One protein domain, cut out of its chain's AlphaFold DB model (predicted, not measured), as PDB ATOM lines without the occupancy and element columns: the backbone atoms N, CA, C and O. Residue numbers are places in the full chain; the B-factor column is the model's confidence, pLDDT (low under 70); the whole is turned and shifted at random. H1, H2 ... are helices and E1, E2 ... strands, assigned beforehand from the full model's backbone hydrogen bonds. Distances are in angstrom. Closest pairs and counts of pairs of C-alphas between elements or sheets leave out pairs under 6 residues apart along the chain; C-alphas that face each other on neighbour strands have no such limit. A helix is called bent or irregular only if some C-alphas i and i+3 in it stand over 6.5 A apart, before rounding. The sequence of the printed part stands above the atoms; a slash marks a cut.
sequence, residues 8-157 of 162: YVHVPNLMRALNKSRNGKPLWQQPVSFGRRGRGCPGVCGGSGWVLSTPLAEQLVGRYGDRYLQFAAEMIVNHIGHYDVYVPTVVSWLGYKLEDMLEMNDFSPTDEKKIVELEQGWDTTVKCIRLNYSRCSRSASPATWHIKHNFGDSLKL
ATOM      1  N   TYR A   8     293.087 171.015 310.834       92.31
ATOM      2  CA  TYR A   8     293.221 172.249 310.054       92.31
ATOM      3  C   TYR A   8     293.463 173.452 310.965       92.31
ATOM      4  O   TYR A   8     292.908 173.533 312.063       92.31
ATOM      5  N   VAL A   9     294.272 174.407 310.496       93.69
ATOM      6  CA  VAL A   9     294.615 175.629 311.234       93.69
ATOM      7  C   VAL A   9     294.480 176.856 310.332       93.69
ATOM      8  O   VAL A   9     295.290 177.057 309.428       93.69
ATOM      9  N   HIS A  10     293.517 177.727 310.637       93.44
ATOM     10  CA  HIS A  10     293.402 179.044 310.021       93.44
ATOM     11  C   HIS A  10     294.360 180.028 310.709       93.44
ATOM     12  O   HIS A  10     294.039 180.650 311.729       93.44
ATOM     13  N   VAL A  11     295.575 180.155 310.165       92.75
ATOM     14  CA  VAL A  11     296.666 180.948 310.765       92.75
ATOM     15  C   VAL A  11     296.259 182.399 311.078       92.75
ATOM     16  O   VAL A  11     296.561 182.851 312.186       92.75
ATOM     17  N   PRO A  12     295.552 183.144 310.200       93.00
ATOM     18  CA  PRO A  12     295.138 184.513 310.512       93.00
ATOM     19  C   PRO A  12     294.241 184.613 311.753       93.00
ATOM     20  O   PRO A  12     294.465 185.476 312.609       93.00
ATOM     21  N   ASN A  13     293.262 183.713 311.892       93.56
ATOM     22  CA  ASN A  13     292.371 183.684 313.055       93.56
ATOM     23  C   ASN A  13     293.121 183.256 314.318       93.56
ATOM     24  O   ASN A  13     292.949 183.885 315.364       93.56
ATOM     25  N   LEU A  14     294.019 182.268 314.211       93.12
ATOM     26  CA  LEU A  14     294.865 181.845 315.326       93.12
ATOM     27  C   LEU A  14     295.705 183.011 315.853       93.12
ATOM     28  O   LEU A  14     295.688 183.306 317.046       93.12
ATOM     29  N   MET A  15     296.399 183.723 314.964       91.81
ATOM     30  CA  MET A  15     297.229 184.867 315.343       91.81
ATOM     31  C   MET A  15     296.398 186.010 315.929       91.81
ATOM     32  O   MET A  15     296.834 186.665 316.877       91.81
ATOM     33  N   ARG A  16     295.184 186.241 315.416       91.88
ATOM     34  CA  ARG A  16     294.247 187.231 315.965       91.88
ATOM     35  C   ARG A  16     293.829 186.878 317.395       91.88
ATOM     36  O   ARG A  16     293.884 187.755 318.255       91.88
ATOM     37  N   ALA A  17     293.463 185.624 317.661       91.44
ATOM     38  CA  ALA A  17     293.097 185.140 318.997       91.44
ATOM     39  C   ALA A  17     294.264 185.289 319.987       91.44
ATOM     40  O   ALA A  17     294.144 185.914 321.041       91.44
ATOM     41  N   LEU A  18     295.437 184.820 319.571       90.12
ATOM     42  CA  LEU A  18     296.705 184.912 320.290       90.12
ATOM     43  C   LEU A  18     297.158 186.351 320.587       90.12
ATOM     44  O   LEU A  18     297.875 186.600 321.555       90.12
ATOM     45  N   ASN A  19     296.768 187.318 319.758       87.38
ATOM     46  CA  ASN A  19     297.069 188.727 319.992       87.38
ATOM     47  C   ASN A  19     296.109 189.378 320.995       87.38
ATOM     48  O   ASN A  19     296.536 190.279 321.716       87.38
ATOM     49  N   LYS A  20     294.852 188.920 321.076       84.19
ATOM     50  CA  LYS A  20     293.874 189.402 322.070       84.19
ATOM     51  C   LYS A  20     294.226 188.961 323.490       84.19
ATOM     52  O   LYS A  20     293.973 189.708 324.427       84.19
ATOM     53  N   SER A  21     294.831 187.784 323.651       74.19
ATOM     54  CA  SER A  21     295.225 187.242 324.960       74.19
ATOM     55  C   SER A  21     296.478 187.896 325.562       74.19
ATOM     56  O   SER A  21     296.964 187.482 326.613       74.19
ATOM     57  N   ARG A  22     297.040 188.929 324.918       69.38
ATOM     58  CA  ARG A  22     298.262 189.587 325.387       69.38
ATOM     59  C   ARG A  22     297.953 190.554 326.528       69.38
ATOM     60  O   ARG A  22     297.331 191.588 326.307       69.38
ATOM     61  N   ASN A  23     298.565 190.335 327.691       67.94
ATOM     62  CA  ASN A  23     298.733 191.361 328.733       67.94
ATOM     63  C   ASN A  23     299.770 192.432 328.311       67.94
ATOM     64  O   ASN A  23     300.727 192.715 329.029       67.94
ATOM     65  N   GLY A  24     299.656 192.966 327.090       70.12
ATOM     66  CA  GLY A  24     300.558 193.981 326.534       70.12
ATOM     67  C   GLY A  24     301.958 193.496 326.122       70.12
ATOM     68  O   GLY A  24     302.747 194.298 325.633       70.12
ATOM     69  N   LYS A  25     302.286 192.203 326.270       78.00
ATOM     70  CA  LYS A  25     303.585 191.621 325.872       78.00
ATOM     71  C   LYS A  25     303.455 190.670 324.669       78.00
ATOM     72  O   LYS A  25     302.383 190.111 324.436       78.00
ATOM     73  N   PRO A  26     304.518 190.431 323.884       77.50
ATOM     74  CA  PRO A  26     304.541 189.355 322.893       77.50
ATOM     75  C   PRO A  26     304.390 187.967 323.535       77.50
ATOM     76  O   PRO A  26     304.883 187.734 324.636       77.50
ATOM     77  N   LEU A  27     303.746 187.020 322.844       77.44
ATOM     78  CA  LEU A  27     303.540 185.656 323.357       77.44
ATOM     79  C   LEU A  27     304.835 184.893 323.635       77.44
ATOM     80  O   LEU A  27     304.908 184.140 324.596       77.44
ATOM     81  N   TRP A  28     305.873 185.109 322.828       79.00
ATOM     82  CA  TRP A  28     307.179 184.481 323.032       79.00
ATOM     83  C   TRP A  28     307.895 184.967 324.305       79.00
ATOM     84  O   TRP A  28     308.889 184.374 324.699       79.00
ATOM     85  N   GLN A  29     307.387 186.014 324.967       82.38
ATOM     86  CA  GLN A  29     307.886 186.512 326.257       82.38
ATOM     87  C   GLN A  29     306.999 186.118 327.441       82.38
ATOM     88  O   GLN A  29     307.319 186.447 328.584       82.38
ATOM     89  N   GLN A  30     305.853 185.486 327.190       85.81
ATOM     90  CA  GLN A  30     304.870 185.177 328.220       85.81
ATOM     91  C   GLN A  30     304.738 183.667 328.358       85.81
ATOM     92  O   GLN A  30     304.480 183.007 327.358       85.81
ATOM     93  N   PRO A  31     304.877 183.107 329.566       88.69
ATOM     94  CA  PRO A  31     304.652 181.690 329.791       88.69
ATOM     95  C   PRO A  31     303.145 181.389 329.793       88.69
ATOM     96  O   PRO A  31     302.493 181.398 330.832       88.69
ATOM     97  N   VAL A  32     302.588 181.159 328.604       90.38
ATOM     98  CA  VAL A  32     301.161 180.867 328.391       90.38
ATOM     99  C   VAL A  32     300.946 179.596 327.580       90.38
ATOM    100  O   VAL A  32     301.776 179.227 326.740       90.38
ATOM    101  N   SER A  33     299.820 178.940 327.851       92.25
ATOM    102  CA  SER A  33     299.383 177.692 327.235       92.25
ATOM    103  C   SER A  33     297.887 177.766 326.951       92.25
ATOM    104  O   SER A  33     297.110 177.985 327.877       92.25
ATOM    105  N   PHE A  34     297.486 177.519 325.707       92.25
ATOM    106  CA  PHE A  34     296.103 177.569 325.240       92.25
ATOM    107  C   PHE A  34     295.663 176.235 324.645       92.25
ATOM    108  O   PHE A  34     296.433 175.564 323.957       92.25
ATOM    109  N   GLY A  35     294.407 175.879 324.866       90.31
ATOM    110  CA  GLY A  35     293.765 174.729 324.240       90.31
ATOM    111  C   GLY A  35     292.252 174.833 324.360       90.31
ATOM    112  O   GLY A  35     291.746 175.694 325.080       90.31
ATOM    113  N   ARG A  36     291.518 173.936 323.700       86.25
ATOM    114  CA  ARG A  36     290.086 173.792 323.969       86.25
ATOM    115  C   ARG A  36     289.874 173.033 325.272       86.25
ATOM    116  O   ARG A  36     290.249 171.864 325.362       86.25
ATOM    117  N   ARG A  37     289.200 173.655 326.237       77.62
ATOM    118  CA  ARG A  37     288.653 172.974 327.419       77.62
ATOM    119  C   ARG A  37     287.158 172.717 327.216       77.62
ATOM    120  O   ARG A  37     286.473 173.497 326.563       77.62
ATOM    121  N   GLY A  38     286.642 171.624 327.770       66.56
ATOM    122  CA  GLY A  38     285.220 171.295 327.678       66.56
ATOM    123  C   GLY A  38     284.806 170.221 328.676       66.56
ATOM    124  O   GLY A  38     285.619 169.394 329.090       66.56
ATOM    125  N   ARG A  39     283.531 170.216 329.082       52.84
ATOM    126  CA  ARG A  39     282.975 169.134 329.911       52.84
ATOM    127  C   ARG A  39     283.114 167.818 329.126       52.84
ATOM    128  O   ARG A  39     282.846 167.795 327.934       52.84
ATOM    129  N   GLY A  40     283.634 166.762 329.751       58.75
ATOM    130  CA  GLY A  40     283.953 165.480 329.093       58.75
ATOM    131  C   GLY A  40     285.290 165.408 328.341       58.75
ATOM    132  O   GLY A  40     285.683 164.314 327.951       58.75
ATOM    133  N   CYS A  41     286.031 166.516 328.226       65.06
ATOM    134  CA  CYS A  41     287.469 166.503 327.955       65.06
ATOM    135  C   CYS A  41     288.198 166.957 329.233       65.06
ATOM    136  O   CYS A  41     288.283 168.159 329.487       65.06
ATOM    137  N   PRO A  42     288.739 166.055 330.070       56.62
ATOM    138  CA  PRO A  42     289.496 166.466 331.262       56.62
ATOM    139  C   PRO A  42     290.789 167.241 330.918       56.62
ATOM    140  O   PRO A  42     291.372 167.877 331.797       56.62
ATOM    141  N   GLY A  43     291.205 167.205 329.647       64.88
ATOM    142  CA  GLY A  43     292.415 167.806 329.104       64.88
ATOM    143  C   GLY A  43     292.187 168.955 328.118       64.88
ATOM    144  O   GLY A  43     291.233 169.729 328.215       64.88
ATOM    145  N   VAL A  44     293.082 169.027 327.134       65.19
ATOM    146  CA  VAL A  44     292.781 169.617 325.826       65.19
ATOM    147  C   VAL A  44     291.852 168.645 325.101       65.19
ATOM    148  O   VAL A  44     292.072 167.440 325.152       65.19
ATOM    149  N   CYS A  45     290.819 169.132 324.421       71.38
ATOM    150  CA  CYS A  45     290.135 168.286 323.447       71.38
ATOM    151  C   CYS A  45     291.032 168.157 322.204       71.38
ATOM    152  O   CYS A  45     291.141 169.114 321.427       71.38
ATOM    153  N   GLY A  46     291.715 167.015 322.063       64.50
ATOM    154  CA  GLY A  46     292.913 166.834 321.230       64.50
ATOM    155  C   GLY A  46     292.803 167.305 319.791       64.50
ATOM    156  O   GLY A  46     293.715 167.968 319.306       64.50
ATOM    157  N   GLY A  47     291.638 167.118 319.171       75.38
ATOM    158  CA  GLY A  47     291.382 167.530 317.791       75.38
ATOM    159  C   GLY A  47     291.593 169.017 317.494       75.38
ATOM    160  O   GLY A  47     291.855 169.397 316.355       75.38
ATOM    161  N   SER A  48     291.508 169.864 318.523       85.06
ATOM    162  CA  SER A  48     291.710 171.312 318.406       85.06
ATOM    163  C   SER A  48     293.179 171.750 318.449       85.06
ATOM    164  O   SER A  48     293.483 172.889 318.082       85.06
ATOM    165  N   GLY A  49     294.081 170.863 318.884       90.25
ATOM    166  CA  GLY A  49     295.495 171.128 319.133       90.25
ATOM    167  C   GLY A  49     295.797 171.834 320.462       90.25
ATOM    168  O   GLY A  49     294.919 172.188 321.245       90.25
ATOM    169  N   TRP A  50     297.087 172.058 320.710       92.19
ATOM    170  CA  TRP A  50     297.629 172.714 321.901       92.19
ATOM    171  C   TRP A  50     298.650 173.785 321.501       92.19
ATOM    172  O   TRP A  50     299.638 173.525 320.803       92.19
ATOM    173  N   VAL A  51     298.433 175.024 321.941       92.19
ATOM    174  CA  VAL A  51     299.381 176.123 321.742       92.19
ATOM    175  C   VAL A  51     300.128 176.369 323.039       92.19
ATOM    176  O   VAL A  51     299.528 176.682 324.058       92.19
ATOM    177  N   LEU A  52     301.451 176.301 322.988       91.12
ATOM    178  CA  LEU A  52     302.310 176.713 324.086       91.12
ATOM    179  C   LEU A  52     303.302 177.773 323.611       91.12
ATOM    180  O   LEU A  52     303.768 177.753 322.469       91.12
ATOM    181  N   SER A  53     303.590 178.717 324.495       91.50
ATOM    182  CA  SER A  53     304.626 179.731 324.306       91.50
ATOM    183  C   SER A  53     306.036 179.136 324.390       91.50
ATOM    184  O   SER A  53     306.255 178.120 325.055       91.50
ATOM    185  N   THR A  54     307.014 179.801 323.768       90.69
ATOM    186  CA  THR A  54     308.429 179.395 323.818       90.69
ATOM    187  C   THR A  54     308.956 179.229 325.250       90.69
ATOM    188  O   THR A  54     309.515 178.172 325.530       90.69
ATOM    189  N   PRO A  55     308.713 180.159 326.201       90.25
ATOM    190  CA  PRO A  55     309.225 180.001 327.563       90.25
ATOM    191  C   PRO A  55     308.645 178.787 328.301       90.25
ATOM    192  O   PRO A  55     309.328 178.200 329.137       90.25
ATOM    193  N   LEU A  56     307.395 178.389 328.015       91.62
ATOM    194  CA  LEU A  56     306.848 177.138 328.553       91.62
ATOM    195  C   LEU A  56     307.458 175.915 327.879       91.62
ATOM    196  O   LEU A  56     307.740 174.941 328.571       91.62
ATOM    197  N   ALA A  57     307.674 175.963 326.561       91.88
ATOM    198  CA  ALA A  57     308.295 174.870 325.814       91.88
ATOM    199  C   ALA A  57     309.687 174.553 326.368       91.88
ATOM    200  O   ALA A  57     310.002 173.402 326.660       91.88
ATOM    201  N   GLU A  58     310.494 175.594 326.570       92.38
ATOM    202  CA  GLU A  58     311.852 175.480 327.097       92.38
ATOM    203  C   GLU A  58     311.867 174.940 328.527       92.38
ATOM    204  O   GLU A  58     312.688 174.084 328.849       92.38
ATOM    205  N   GLN A  59     310.944 175.382 329.387       92.00
ATOM    206  CA  GLN A  59     310.832 174.834 330.740       92.00
ATOM    207  C   GLN A  59     310.389 173.371 330.732       92.00
ATOM    208  O   GLN A  59     310.943 172.566 331.482       92.00
ATOM    209  N   LEU A  60     309.416 173.023 329.886       91.19
ATOM    210  CA  LEU A  60     308.925 171.657 329.767       91.19
ATOM    211  C   LEU A  60     310.043 170.713 329.329       91.19
ATOM    212  O   LEU A  60     310.276 169.713 329.997       91.19
ATOM    213  N   VAL A  61     310.768 171.055 328.264       90.38
ATOM    214  CA  VAL A  61     311.848 170.213 327.731       90.38
ATOM    215  C   VAL A  61     313.072 170.236 328.646       90.38
ATOM    216  O   VAL A  61     313.596 169.184 328.997       90.38
ATOM    217  N   GLY A  62     313.523 171.419 329.064       91.06
ATOM    218  CA  GLY A  62     314.799 171.585 329.757       91.06
ATOM    219  C   GLY A  62     314.787 171.222 331.242       91.06
ATOM    220  O   GLY A  62     315.837 170.894 331.783       91.06
ATOM    221  N   ARG A  63     313.635 171.295 331.925       91.50
ATOM    222  CA  ARG A  63     313.537 171.004 333.373       91.50
ATOM    223  C   ARG A  63     312.663 169.803 333.703       91.50
ATOM    224  O   ARG A  63     312.892 169.157 334.718       91.50
ATOM    225  N   TYR A  64     311.652 169.535 332.883       93.44
ATOM    226  CA  TYR A  64     310.641 168.513 333.162       93.44
ATOM    227  C   TYR A  64     310.582 167.416 332.093       93.44
ATOM    228  O   TYR A  64     309.684 166.581 332.161       93.44
ATOM    229  N   GLY A  65     311.532 167.383 331.150       92.19
ATOM    230  CA  GLY A  65     311.529 166.447 330.025       92.19
ATOM    231  C   GLY A  65     311.517 164.989 330.480       92.19
ATOM    232  O   GLY A  65     310.618 164.241 330.108       92.19
ATOM    233  N   ASP A  66     312.436 164.610 331.369       94.94
ATOM    234  CA  ASP A  66     312.518 163.238 331.892       94.94
ATOM    235  C   ASP A  66     311.257 162.842 332.667       94.94
ATOM    236  O   ASP A  66     310.698 161.764 332.463       94.94
ATOM    237  N   ARG A  67     310.747 163.755 333.503       95.00
ATOM    238  CA  ARG A  67     309.492 163.553 334.238       95.00
ATOM    239  C   ARG A  67     308.312 163.364 333.286       95.00
ATOM    240  O   ARG A  67     307.454 162.524 333.541       95.00
ATOM    241  N   TYR A  68     308.257 164.143 332.206       92.00
ATOM    242  CA  TYR A  68     307.230 164.021 331.179       92.00
ATOM    243  C   TYR A  68     307.314 162.673 330.462       92.00
ATOM    244  O   TYR A  68     306.290 162.018 330.315       92.00
ATOM    245  N   LEU A  69     308.511 162.233 330.065       92.31
ATOM    246  CA  LEU A  69     308.701 160.943 329.397       92.31
ATOM    247  C   LEU A  69     308.306 159.771 330.299       92.31
ATOM    248  O   LEU A  69     307.598 158.873 329.847       92.31
ATOM    249  N   GLN A  70     308.701 159.805 331.575       94.25
ATOM    250  CA  GLN A  70     308.299 158.792 332.549       94.25
ATOM    251  C   GLN A  70     306.776 158.760 332.714       94.25
ATOM    252  O   GLN A  70     306.161 157.703 332.609       94.25
ATOM    253  N   PHE A  71     306.158 159.922 332.912       92.50
ATOM    254  CA  PHE A  71     304.711 160.023 333.050       92.50
ATOM    255  C   PHE A  71     303.972 159.556 331.789       92.50
ATOM    256  O   PHE A  71     302.999 158.818 331.887       92.50
ATOM    257  N   ALA A  72     304.441 159.927 330.596       90.06
ATOM    258  CA  ALA A  72     303.856 159.466 329.341       90.06
ATOM    259  C   ALA A  72     303.955 157.937 329.204       90.06
ATOM    260  O   ALA A  72     302.978 157.298 328.814       90.06
ATOM    261  N   ALA A  73     305.091 157.340 329.580       91.56
ATOM    262  CA  ALA A  73     305.256 155.888 329.603       91.56
ATOM    263  C   ALA A  73     304.286 155.213 330.590       91.56
ATOM    264  O   ALA A  73     303.635 154.232 330.233       91.56
ATOM    265  N   GLU A  74     304.123 155.766 331.796       92.44
ATOM    266  CA  GLU A  74     303.153 155.284 332.789       92.44
ATOM    267  C   GLU A  74     301.711 155.371 332.268       92.44
ATOM    268  O   GLU A  74     300.935 154.427 332.421       92.44
ATOM    269  N   MET A  75     301.340 156.468 331.608       89.56
ATOM    270  CA  MET A  75     300.002 156.640 331.032       89.56
ATOM    271  C   MET A  75     299.736 155.640 329.898       89.56
ATOM    272  O   MET A  75     298.652 155.061 329.842       89.56
ATOM    273  N   ILE A  76     300.735 155.358 329.054       87.94
ATOM    274  CA  ILE A  76     300.650 154.331 328.003       87.94
ATOM    275  C   ILE A  76     300.442 152.937 328.610       87.94
ATOM    276  O   ILE A  76     299.558 152.208 328.162       87.94
ATOM    277  N   VAL A  77     301.209 152.578 329.647       90.94
ATOM    278  CA  VAL A  77     301.059 151.293 330.359       90.94
ATOM    279  C   VAL A  77     299.667 151.157 330.981       90.94
ATOM    280  O   VAL A  77     299.087 150.077 330.955       90.94
ATOM    281  N   ASN A  78     299.093 152.257 331.471       87.56
ATOM    282  CA  ASN A  78     297.736 152.304 332.019       87.56
ATOM    283  C   ASN A  78     296.632 152.445 330.953       87.56
ATOM    284  O   ASN A  78     295.484 152.724 331.294       87.56
ATOM    285  N   HIS A  79     296.952 152.264 329.666       83.75
ATOM    286  CA  HIS A  79     296.020 152.380 328.538       83.75
ATOM    287  C   HIS A  79     295.373 153.768 328.364       83.75
ATOM    288  O   HIS A  79     294.333 153.901 327.720       83.75
ATOM    289  N   ILE A  80     296.013 154.822 328.872       79.25
ATOM    290  CA  ILE A  80     295.632 156.220 328.650       79.25
ATOM    291  C   ILE A  80     296.648 156.837 327.677       79.25
ATOM    292  O   ILE A  80     297.516 157.622 328.048       79.25
ATOM    293  N   GLY A  81     296.566 156.442 326.405       72.44
ATOM    294  CA  GLY A  81     297.526 156.849 325.364       72.44
ATOM    295  C   GLY A  81     297.320 158.258 324.789       72.44
ATOM    296  O   GLY A  81     298.092 158.698 323.944       72.44
ATOM    297  N   HIS A  82     296.276 158.965 325.218       80.31
ATOM    298  CA  HIS A  82     295.872 160.255 324.664       80.31
ATOM    299  C   HIS A  82     296.600 161.406 325.373       80.31
ATOM    300  O   HIS A  82     296.375 161.648 326.559       80.31
ATOM    301  N   TYR A  83     297.514 162.084 324.665       84.00
ATOM    302  CA  TYR A  83     298.386 163.097 325.276       84.00
ATOM    303  C   TYR A  83     297.654 164.360 325.727       84.00
ATOM    304  O   TYR A  83     297.969 164.966 326.752       84.00
ATOM    305  N   ASP A  84     296.645 164.733 324.957       83.62
ATOM    306  CA  ASP A  84     295.753 165.864 325.145       83.62
ATOM    307  C   ASP A  84     295.038 165.819 326.508       83.62
ATOM    308  O   ASP A  84     294.938 166.848 327.182       83.62
ATOM    309  N   VAL A  85     294.650 164.622 326.970       82.31
ATOM    310  CA  VAL A  85     293.990 164.366 328.266       82.31
ATOM    311  C   VAL A  85     294.805 164.892 329.447       82.31
ATOM    312  O   VAL A  85     294.233 165.411 330.406       82.31
ATOM    313  N   TYR A  86     296.134 164.785 329.392       86.12
ATOM    314  CA  TYR A  86     297.008 165.128 330.514       86.12
ATOM    315  C   TYR A  86     297.793 166.432 330.335       86.12
ATOM    316  O   TYR A  86     298.564 166.804 331.224       86.12
ATOM    317  N   VAL A  87     297.560 167.185 329.254       89.38
ATOM    318  CA  VAL A  87     298.164 168.514 329.054       89.38
ATOM    319  C   VAL A  87     297.958 169.443 330.263       89.38
ATOM    320  O   VAL A  87     298.946 170.038 330.699       89.38
ATOM    321  N   PRO A  88     296.762 169.569 330.884       88.75
ATOM    322  CA  PRO A  88     296.607 170.430 332.061       88.75
ATOM    323  C   PRO A  88     297.490 170.013 333.238       88.75
ATOM    324  O   PRO A  88     298.039 170.876 333.923       88.75
ATOM    325  N   THR A  89     297.666 168.706 333.450       90.00
ATOM    326  CA  THR A  89     298.555 168.165 334.484       90.00
ATOM    327  C   THR A  89     299.998 168.574 334.210       90.00
ATOM    328  O   THR A  89     300.656 169.117 335.095       90.00
ATOM    329  N   VAL A  90     300.468 168.404 332.973       91.25
ATOM    330  CA  VAL A  90     301.831 168.776 332.565       91.25
ATOM    331  C   VAL A  90     302.067 170.281 332.711       91.25
ATOM    332  O   VAL A  90     303.071 170.699 333.284       91.25
ATOM    333  N   VAL A  91     301.115 171.112 332.275       91.94
ATOM    334  CA  VAL A  91     301.185 172.577 332.424       91.94
ATOM    335  C   VAL A  91     301.205 172.990 333.904       91.94
ATOM    336  O   VAL A  91     301.912 173.931 334.268       91.94
ATOM    337  N   SER A  92     300.507 172.256 334.779       92.75
ATOM    338  CA  SER A  92     300.501 172.533 336.223       92.75
ATOM    339  C   SER A  92     301.848 172.281 336.905       92.75
ATOM    340  O   SER A  92     302.185 172.996 337.848       92.75
ATOM    341  N   TRP A  93     302.666 171.340 336.413       93.12
ATOM    342  CA  TRP A  93     304.025 171.125 336.935       93.12
ATOM    343  C   TRP A  93     304.925 172.338 336.721       93.12
ATOM    344  O   TRP A  93     305.828 172.591 337.513       93.12
ATOM    345  N   LEU A  94     304.650 173.103 335.665       91.50
ATOM    346  CA  LEU A  94     305.358 174.337 335.343       91.50
ATOM    347  C   LEU A  94     304.876 175.519 336.207       91.50
ATOM    348  O   LEU A  94     305.458 176.594 336.132       91.50
ATOM    349  N   GLY A  95     303.830 175.339 337.024       92.06
ATOM    350  CA  GLY A  95     303.221 176.398 337.833       92.06
ATOM    351  C   GLY A  95     302.198 177.256 337.081       92.06
ATOM    352  O   GLY A  95     301.797 178.306 337.582       92.06
ATOM    353  N   TYR A  96     301.759 176.821 335.897       92.19
ATOM    354  CA  TYR A  96     300.813 177.553 335.053       92.19
ATOM    355  C   TYR A  96     299.494 176.794 334.899       92.19
ATOM    356  O   TYR A  96     299.329 175.668 335.371       92.19
ATOM    357  N   LYS A  97     298.522 177.424 334.240       90.50
ATOM    358  CA  LYS A  97     297.234 176.810 333.905       90.50
ATOM    359  C   LYS A  97     297.049 176.801 332.395       90.50
ATOM    360  O   LYS A  97     297.523 177.696 331.705       90.50
ATOM    361  N   LEU A  98     296.339 175.790 331.903       89.25
ATOM    362  CA  LEU A  98     295.834 175.787 330.538       89.25
ATOM    363  C   LEU A  98     294.671 176.782 330.437       89.25
ATOM    364  O   LEU A  98     293.644 176.618 331.107       89.25
ATOM    365  N   GLU A  99     294.846 177.797 329.603       89.12
ATOM    366  CA  GLU A  99     293.815 178.771 329.268       89.12
ATOM    367  C   GLU A  99     292.915 178.213 328.164       89.12
ATOM    368  O   GLU A  99     293.390 177.620 327.192       89.12
ATOM    369  N   ASP A 100     291.602 178.370 328.333       87.12
ATOM    370  CA  ASP A 100     290.646 177.988 327.298       87.12
ATOM    371  C   ASP A 100     290.621 179.052 326.197       87.12
ATOM    372  O   ASP A 100     290.474 180.242 326.481       87.12
ATOM    373  N   MET A 101     290.760 178.623 324.944       89.81
ATOM    374  CA  MET A 101     290.688 179.495 323.774       89.81
ATOM    375  C   MET A 101     289.470 179.118 322.938       89.81
ATOM    376  O   MET A 101     289.419 178.044 322.340       89.81
ATOM    377  N   LEU A 102     288.486 180.015 322.880       87.81
ATOM    378  CA  LEU A 102     287.217 179.771 322.188       87.81
ATOM    379  C   LEU A 102     287.393 179.601 320.675       87.81
ATOM    380  O   LEU A 102     286.582 178.949 320.030       87.81
ATOM    381  N   GLU A 103     288.447 180.173 320.100       91.69
ATOM    382  CA  GLU A 103     288.793 179.994 318.696       91.69
ATOM    383  C   GLU A 103     289.310 178.583 318.375       91.69
ATOM    384  O   GLU A 103     289.333 178.204 317.207       91.69
ATOM    385  N   MET A 104     289.704 177.783 319.368       90.12
ATOM    386  CA  MET A 104     290.166 176.416 319.136       90.12
ATOM    387  C   MET A 104     288.970 175.457 319.093       90.12
ATOM    388  O   MET A 104     288.398 175.121 320.137       90.12
ATOM    389  N   ASN A 105     288.592 175.012 317.890       86.00
ATOM    390  CA  ASN A 105     287.528 174.031 317.713       86.00
ATOM    391  C   ASN A 105     288.096 172.627 317.468       86.00
ATOM    392  O   ASN A 105     288.984 172.372 316.667       86.00
ATOM    393  N   ASP A 106     287.480 171.707 318.183       81.38
ATOM    394  CA  ASP A 106     287.543 170.259 318.121       81.38
ATOM    395  C   ASP A 106     287.044 169.362 317.013       81.38
ATOM    396  O   ASP A 106     287.128 168.141 317.103       81.38
ATOM    397  N   PHE A 107     286.285 169.970 316.117       81.31
ATOM    398  CA  PHE A 107     285.248 169.306 315.349       81.31
ATOM    399  C   PHE A 107     285.371 169.819 313.941       81.31
ATOM    400  O   PHE A 107     285.929 170.894 313.738       81.31
ATOM    401  N   SER A 108     284.867 169.058 312.986       84.62
ATOM    402  CA  SER A 108     284.795 169.488 311.603       84.62
ATOM    403  C   SER A 108     283.614 170.446 311.417       84.62
ATOM    404  O   SER A 108     282.585 170.285 312.083       84.62
ATOM    405  N   PRO A 109     283.675 171.395 310.464       80.94
ATOM    406  CA  PRO A 109     282.502 172.172 310.061       80.94
ATOM    407  C   PRO A 109     281.313 171.301 309.623       80.94
ATOM    408  O   PRO A 109     280.162 171.737 309.681       80.94
ATOM    409  N   THR A 110     281.597 170.062 309.202       79.31
ATOM    410  CA  THR A 110     280.618 169.087 308.709       79.31
ATOM    411  C   THR A 110     280.173 168.054 309.758       79.31
ATOM    412  O   THR A 110     279.322 167.219 309.451       79.31
ATOM    413  N   ASP A 111     280.679 168.103 310.998       76.81
ATOM    414  CA  ASP A 111     280.337 167.122 312.042       76.81
ATOM    415  C   ASP A 111     278.926 167.346 312.618       76.81
ATOM    416  O   ASP A 111     278.720 168.082 313.584       76.81
ATOM    417  N   GLU A 112     277.928 166.653 312.059       64.75
ATOM    418  CA  GLU A 112     276.513 166.816 312.436       64.75
ATOM    419  C   GLU A 112     276.193 166.411 313.887       64.75
ATOM    420  O   GLU A 112     275.370 167.046 314.550       64.75
ATOM    421  N   LYS A 113     276.847 165.358 314.402       55.22
ATOM    422  CA  LYS A 113     276.480 164.704 315.674       55.22
ATOM    423  C   LYS A 113     276.788 165.520 316.936       55.22
ATOM    424  O   LYS A 113     276.250 165.187 317.985       55.22
ATOM    425  N   LYS A 114     277.616 166.570 316.859       57.31
ATOM    426  CA  LYS A 114     278.088 167.324 318.044       57.31
ATOM    427  C   LYS A 114     277.678 168.796 318.095       57.31
ATOM    428  O   LYS A 114     277.849 169.447 319.123       57.31
ATOM    429  N   ILE A 115     277.030 169.295 317.042       53.69
ATOM    430  CA  ILE A 115     276.309 170.580 317.061       53.69
ATOM    431  C   ILE A 115     275.211 170.558 318.132       53.69
ATOM    432  O   ILE A 115     275.052 171.524 318.869       53.69
ATOM    433  N   VAL A 116     274.542 169.414 318.294       47.75
ATOM    434  CA  VAL A 116     273.498 169.206 319.306       47.75
ATOM    435  C   VAL A 116     274.055 169.299 320.734       47.75
ATOM    436  O   VAL A 116     273.386 169.834 321.608       47.75
ATOM    437  N   GLU A 117     275.289 168.852 320.989       52.75
ATOM    438  CA  GLU A 117     275.905 168.887 322.330       52.75
ATOM    439  C   GLU A 117     276.283 170.316 322.765       52.75
ATOM    440  O   GLU A 117     276.110 170.683 323.931       52.75
ATOM    441  N   LEU A 118     276.753 171.146 321.824       53.38
ATOM    442  CA  LEU A 118     277.000 172.575 322.052       53.38
ATOM    443  C   LEU A 118     275.688 173.371 322.159       53.38
ATOM    444  O   LEU A 118     275.591 174.270 322.992       53.38
ATOM    445  N   GLU A 119     274.662 173.022 321.373       48.94
ATOM    446  CA  GLU A 119     273.318 173.618 321.464       48.94
ATOM    447  C   GLU A 119     272.574 173.215 322.761       48.94
ATOM    448  O   GLU A 119     271.773 173.998 323.268       48.94
ATOM    449  N   GLN A 120     272.872 172.045 323.347       49.22
ATOM    450  CA  GLN A 120     272.282 171.552 324.607       49.22
ATOM    451  C   GLN A 120     273.063 171.946 325.880       49.22
ATOM    452  O   GLN A 120     272.679 171.548 326.980       49.22
ATOM    453  N   GLY A 121     274.123 172.758 325.771       48.50
ATOM    454  CA  GLY A 121     274.736 173.423 326.928       48.50
ATOM    455  C   GLY A 121     275.703 172.574 327.760       48.50
ATOM    456  O   GLY A 121     275.769 172.738 328.978       48.50
ATOM    457  N   TRP A 122     276.491 171.692 327.135       47.81
ATOM    458  CA  TRP A 122     277.558 170.954 327.836       47.81
ATOM    459  C   TRP A 122     278.587 171.861 328.532       47.81
ATOM    460  O   TRP A 122     279.104 171.511 329.593       47.81
ATOM    461  N   ASP A 123     278.815 173.048 327.978       54.97
ATOM    462  CA  ASP A 123     279.398 174.189 328.670       54.97
ATOM    463  C   ASP A 123     278.362 175.316 328.636       54.97
ATOM    464  O   ASP A 123     278.222 176.018 327.636       54.97
ATOM    465  N   THR A 124     277.585 175.466 329.714       50.84
ATOM    466  CA  THR A 124     276.481 176.441 329.807       50.84
ATOM    467  C   THR A 124     276.930 177.894 329.620       50.84
ATOM    468  O   THR A 124     276.092 178.794 329.579       50.84
ATOM    469  N   THR A 125     278.240 178.143 329.540       57.06
ATOM    470  CA  THR A 125     278.827 179.472 329.358       57.06
ATOM    471  C   THR A 125     279.150 179.808 327.900       57.06
ATOM    472  O   THR A 125     279.309 180.987 327.580       57.06
ATOM    473  N   VAL A 126     279.183 178.822 326.993       65.19
ATOM    474  CA  VAL A 126     279.587 179.030 325.594       65.19
ATOM    475  C   VAL A 126     278.390 178.905 324.660       65.19
ATOM    476  O   VAL A 126     277.764 177.855 324.548       65.19
ATOM    477  N   LYS A 127     278.075 179.996 323.954       70.75
ATOM    478  CA  LYS A 127     276.991 180.022 322.966       70.75
ATOM    479  C   LYS A 127     277.467 179.455 321.632       70.75
ATOM    480  O   LYS A 127     278.516 179.848 321.133       70.75
ATOM    481  N   CYS A 128     276.648 178.592 321.037       77.38
ATOM    482  CA  CYS A 128     276.826 178.149 319.661       77.38
ATOM    483  C   CYS A 128     276.672 179.331 318.689       77.38
ATOM    484  O   CYS A 128     275.631 179.994 318.664       77.38
ATOM    485  N   ILE A 129     277.701 179.590 317.884       82.44
ATOM    486  CA  ILE A 129     277.700 180.587 316.810       82.44
ATOM    487  C   ILE A 129     277.589 179.848 315.480       82.44
ATOM    488  O   ILE A 129     278.446 179.029 315.146       82.44
ATOM    489  N   ARG A 130     276.533 180.143 314.718       83.38
ATOM    490  CA  ARG A 130     276.359 179.618 313.360       83.38
ATOM    491  C   ARG A 130     277.197 180.434 312.385       83.38
ATOM    492  O   ARG A 130     277.120 181.661 312.390       83.38
ATOM    493  N   LEU A 131     277.968 179.748 311.556       83.88
ATOM    494  CA  LEU A 131     278.788 180.323 310.495       83.88
ATOM    495  C   LEU A 131     278.260 179.836 309.143       83.88
ATOM    496  O   LEU A 131     277.535 178.847 309.065       83.88
ATOM    497  N   ASN A 132     278.646 180.503 308.058       83.94
ATOM    498  CA  ASN A 132     278.186 180.120 306.715       83.94
ATOM    499  C   ASN A 132     278.647 178.712 306.307       83.94
ATOM    500  O   ASN A 132     278.000 178.055 305.500       83.94
ATOM    501  N   TYR A 133     279.761 178.261 306.876       80.31
ATOM    502  CA  TYR A 133     280.430 177.012 306.535       80.31
ATOM    503  C   TYR A 133     280.421 175.990 307.682       80.31
ATOM    504  O   TYR A 133     280.785 174.839 307.474       80.31
ATOM    505  N   SER A 134     279.984 176.389 308.883       78.94
ATOM    506  CA  SER A 134     279.854 175.517 310.052       78.94
ATOM    507  C   SER A 134     278.549 175.794 310.781       78.94
ATOM    508  O   SER A 134     278.228 176.935 311.116       78.94
ATOM    509  N   ARG A 135     277.810 174.733 311.101       74.81
ATOM    510  CA  ARG A 135     276.553 174.856 311.847       74.81
ATOM    511  C   ARG A 135     276.762 175.281 313.301       74.81
ATOM    512  O   ARG A 135     275.824 175.809 313.885       74.81
ATOM    513  N   CYS A 136     277.943 175.065 313.885       77.19
ATOM    514  CA  CYS A 136     278.228 175.500 315.248       77.19
ATOM    515  C   CYS A 136     279.722 175.716 315.497       77.19
ATOM    516  O   CYS A 136     280.550 174.854 315.212       77.19
ATOM    517  N   SER A 137     280.047 176.854 316.098       82.56
ATOM    518  CA  SER A 137     281.384 177.219 316.555       82.56
ATOM    519  C   SER A 137     281.301 177.921 317.910       82.56
ATOM    520  O   SER A 137     280.292 178.547 318.231       82.56
ATOM    521  N   ARG A 138     282.375 177.855 318.704       82.25
ATOM    522  CA  ARG A 138     282.509 178.605 319.969       82.25
ATOM    523  C   ARG A 138     282.963 180.056 319.752       82.25
ATOM    524  O   ARG A 138     282.896 180.869 320.668       82.25
ATOM    525  N   SER A 139     283.416 180.379 318.540       86.88
ATOM    526  CA  SER A 139     283.878 181.708 318.136       86.88
ATOM    527  C   SER A 139     283.353 182.088 316.753       86.88
ATOM    528  O   SER A 139     283.170 181.233 315.886       86.88
ATOM    529  N   ALA A 140     283.160 183.388 316.531       88.50
ATOM    530  CA  ALA A 140     282.862 183.953 315.216       88.50
ATOM    531  C   ALA A 140     284.075 183.942 314.262       88.50
ATOM    532  O   ALA A 140     283.930 184.228 313.080       88.50
ATOM    533  N   SER A 141     285.274 183.657 314.776       91.25
ATOM    534  CA  SER A 141     286.510 183.534 313.991       91.25
ATOM    535  C   SER A 141     287.325 182.343 314.503       91.25
ATOM    536  O   SER A 141     288.343 182.535 315.174       91.25
ATOM    537  N   PRO A 142     286.843 181.113 314.289       90.50
ATOM    538  CA  PRO A 142     287.541 179.914 314.726       90.50
ATOM    539  C   PRO A 142     288.872 179.747 313.991       90.50
ATOM    540  O   PRO A 142     289.060 180.188 312.861       90.50
ATOM    541  N   ALA A 143     289.827 179.144 314.680       93.38
ATOM    542  CA  ALA A 143     291.217 179.048 314.274       93.38
ATOM    543  C   ALA A 143     291.649 177.612 313.981       93.38
ATOM    544  O   ALA A 143     292.614 177.418 313.247       93.38
ATOM    545  N   THR A 144     290.980 176.615 314.554       92.81
ATOM    546  CA  THR A 144     291.326 175.203 314.361       92.81
ATOM    547  C   THR A 144     290.078 174.366 314.145       92.81
ATOM    548  O   THR A 144     289.012 174.752 314.615       92.81
ATOM    549  N   TRP A 145     290.208 173.260 313.409       89.81
ATOM    550  CA  TRP A 145     289.134 172.297 313.156       89.81
ATOM    551  C   TRP A 145     289.714 170.882 313.096       89.81
ATOM    552  O   TRP A 145     290.732 170.673 312.433       89.81
ATOM    553  N   HIS A 146     289.062 169.908 313.737       88.62
ATOM    554  CA  HIS A 146     289.452 168.495 313.636       88.62
ATOM    555  C   HIS A 146     288.697 167.824 312.493       88.62
ATOM    556  O   HIS A 146     287.488 167.623 312.583       88.62
ATOM    557  N   ILE A 147     289.381 167.471 311.409       88.94
ATOM    558  CA  ILE A 147     288.732 166.984 310.191       88.94
ATOM    559  C   ILE A 147     288.883 165.463 310.071       88.94
ATOM    560  O   ILE A 147     289.630 164.953 309.241       88.94
ATOM    561  N   LYS A 148     288.115 164.721 310.877       82.44
ATOM    562  CA  LYS A 148     288.138 163.242 310.875       82.44
ATOM    563  C   LYS A 148     287.543 162.618 309.614       82.44
ATOM    564  O   LYS A 148     287.894 161.504 309.225       82.44
ATOM    565  N   HIS A 149     286.576 163.305 309.008       80.88
ATOM    566  CA  HIS A 149     285.767 162.808 307.899       80.88
ATOM    567  C   HIS A 149     285.549 163.912 306.860       80.88
ATOM    568  O   HIS A 149     285.660 165.096 307.169       80.88
ATOM    569  N   ASN A 150     285.219 163.520 305.622       83.50
ATOM    570  CA  ASN A 150     284.901 164.443 304.523       83.50
ATOM    571  C   ASN A 150     285.967 165.535 304.328       83.50
ATOM    572  O   ASN A 150     285.645 166.720 304.208       83.50
ATOM    573  N   PHE A 151     287.245 165.136 304.330       84.94
ATOM    574  CA  PHE A 151     288.373 166.067 304.389       84.94
ATOM    575  C   PHE A 151     288.360 167.097 303.256       84.94
ATOM    576  O   PHE A 151     288.442 168.293 303.511       84.94
ATOM    577  N   GLY A 152     288.160 166.648 302.013       86.25
ATOM    578  CA  GLY A 152     288.126 167.537 300.851       86.25
ATOM    579  C   GLY A 152     287.003 168.577 300.897       86.25
ATOM    580  O   GLY A 152     287.232 169.731 300.549       86.25
ATOM    581  N   ASP A 153     285.806 168.203 301.348       86.12
ATOM    582  CA  ASP A 153     284.680 169.141 301.427       86.12
ATOM    583  C   ASP A 153     284.816 170.091 302.617       86.12
ATOM    584  O   ASP A 153     284.539 171.281 302.491       86.12
ATOM    585  N   SER A 154     285.327 169.590 303.743       87.06
ATOM    586  CA  SER A 154     285.629 170.415 304.913       87.06
ATOM    587  C   SER A 154     286.716 171.444 304.600       87.06
ATOM    588  O   SER A 154     286.561 172.607 304.953       87.06
ATOM    589  N   LEU A 155     287.771 171.063 303.870       87.31
ATOM    590  CA  LEU A 155     288.792 172.011 303.421       87.31
ATOM    591  C   LEU A 155     288.226 173.074 302.482       87.31
ATOM    592  O   LEU A 155     288.475 174.249 302.704       87.31
ATOM    593  N   LYS A 156     287.411 172.704 301.485       87.69
ATOM    594  CA  LYS A 156     286.777 173.691 300.587       87.69
ATOM    595  C   LYS A 156     285.937 174.716 301.347       87.69
ATOM    596  O   LYS A 156     285.911 175.884 300.976       87.69
ATOM    597  N   LEU A 157     285.228 174.267 302.381       85.75
ATOM    598  CA  LEU A 157     284.426 175.128 303.246       85.75
ATOM    599  C   LEU A 157     285.292 176.099 304.059       85.75
ATOM    600  O   LEU A 157     284.901 177.248 304.236       85.75
TER     601      LEU A 157
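Overview. This is residues 8 to 157 of the 162 residues of a protein of Pyrodinium bahamense (UniProt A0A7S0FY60). A small three-stranded sheet, E2 E1 E3, has the helix H3 over one face, and the long helix H2 makes an L beyond H3 with its two arms H2a and H2b. At the other end of the longest axis lie long loops with H4, the short strand E4 and the last helix H5, while H1 sits apart from the other helices. The printed part has 150 residues, with five named helices and four named strands in the order H1 E1 E2 H2 H3 E3 H4 E4 H5; the sheet is mixed. The class is mostly helix, though under half of the residues are in named elements. The whole is compact, with a radius of gyration of the C-alphas of 16.2 A and spans of 45 by 41 by 32 A.

Arrangement. In the sheet, the inner strand E1, residues 33 to 35, and the edge strand E2, residues 50 to 52, form an antiparallel hairpin, with N 34 and O 51 2.8 A apart. The other edge strand, E3, residues 98 to 100, is parallel to E1, with N 99 and O 33 2.9 A apart. H3, residues 83 to 93, is on the sheet at a height over the sheet of 9.7 A, two layers in which a helix is on one face of a sheet. It runs along the strands, at 27 degrees to E1 on the local plane. The closest C-alphas of H3 and E3 are those of Pro 88 and Leu 98, 5.6 A apart. H2, residues 54 to 77, was assigned as one helix by its hydrogen bonds but is bent, with C-alphas 63 and 66 8.0 A apart; its arms H2a, residues 54 to 63, and H2b, residues 66 to 77, are about perpendicular at 83 degrees. H2b and H3 are close but not clearly touching, with the C-alphas of Tyr 68 and Val 90 closest at 7.3 A. H2a and H3 are near each other, with 6 pairs of C-alphas within 10 A. H1, residues 11 to 20, and E4, residues 144 to 146, come closest at the C-alphas of Leu 14 and Thr 144, 7.6 A apart. E4 pairs with no named strand, but its residues 144 to 145 pair antiparallel with residues 8 to 9. H4, residues 112 to 119, and H5, residues 151 to 157, are apart. Every O i to N i+4 pair is within hydrogen-bond range in H1, H2a, H2b and H5; in H3 it is 5 of 7 and in H4 2 of 4.

Along the chain. H1 begins at C-alpha 11, (296.666, 180.948, 310.765), and is 14.4 A long. H2a measures 13.7 A, H2b 16.6 A and H3 15.2 A. H3 is irregular, with C-alphas 85 and 88 7.6 A apart, and H4 only just so, with C-alphas 113 and 116 6.51 A apart. H5 ends at C-alpha 157, (284.426, 175.128, 303.246).

Size, cuts and confidence. The two C-alphas farthest apart, those of Asp 66 and Asn 132, are 45.8 A apart. The printed part has no cut. The links H1 to E1, E1 to E2, E3 to H4 and H4 to E4 are long, the last with 24 residues. The mean pLDDT of the printed part is 82.1, and residues 22 to 23, 38 to 44, 46 and 112 to 126 are under 70.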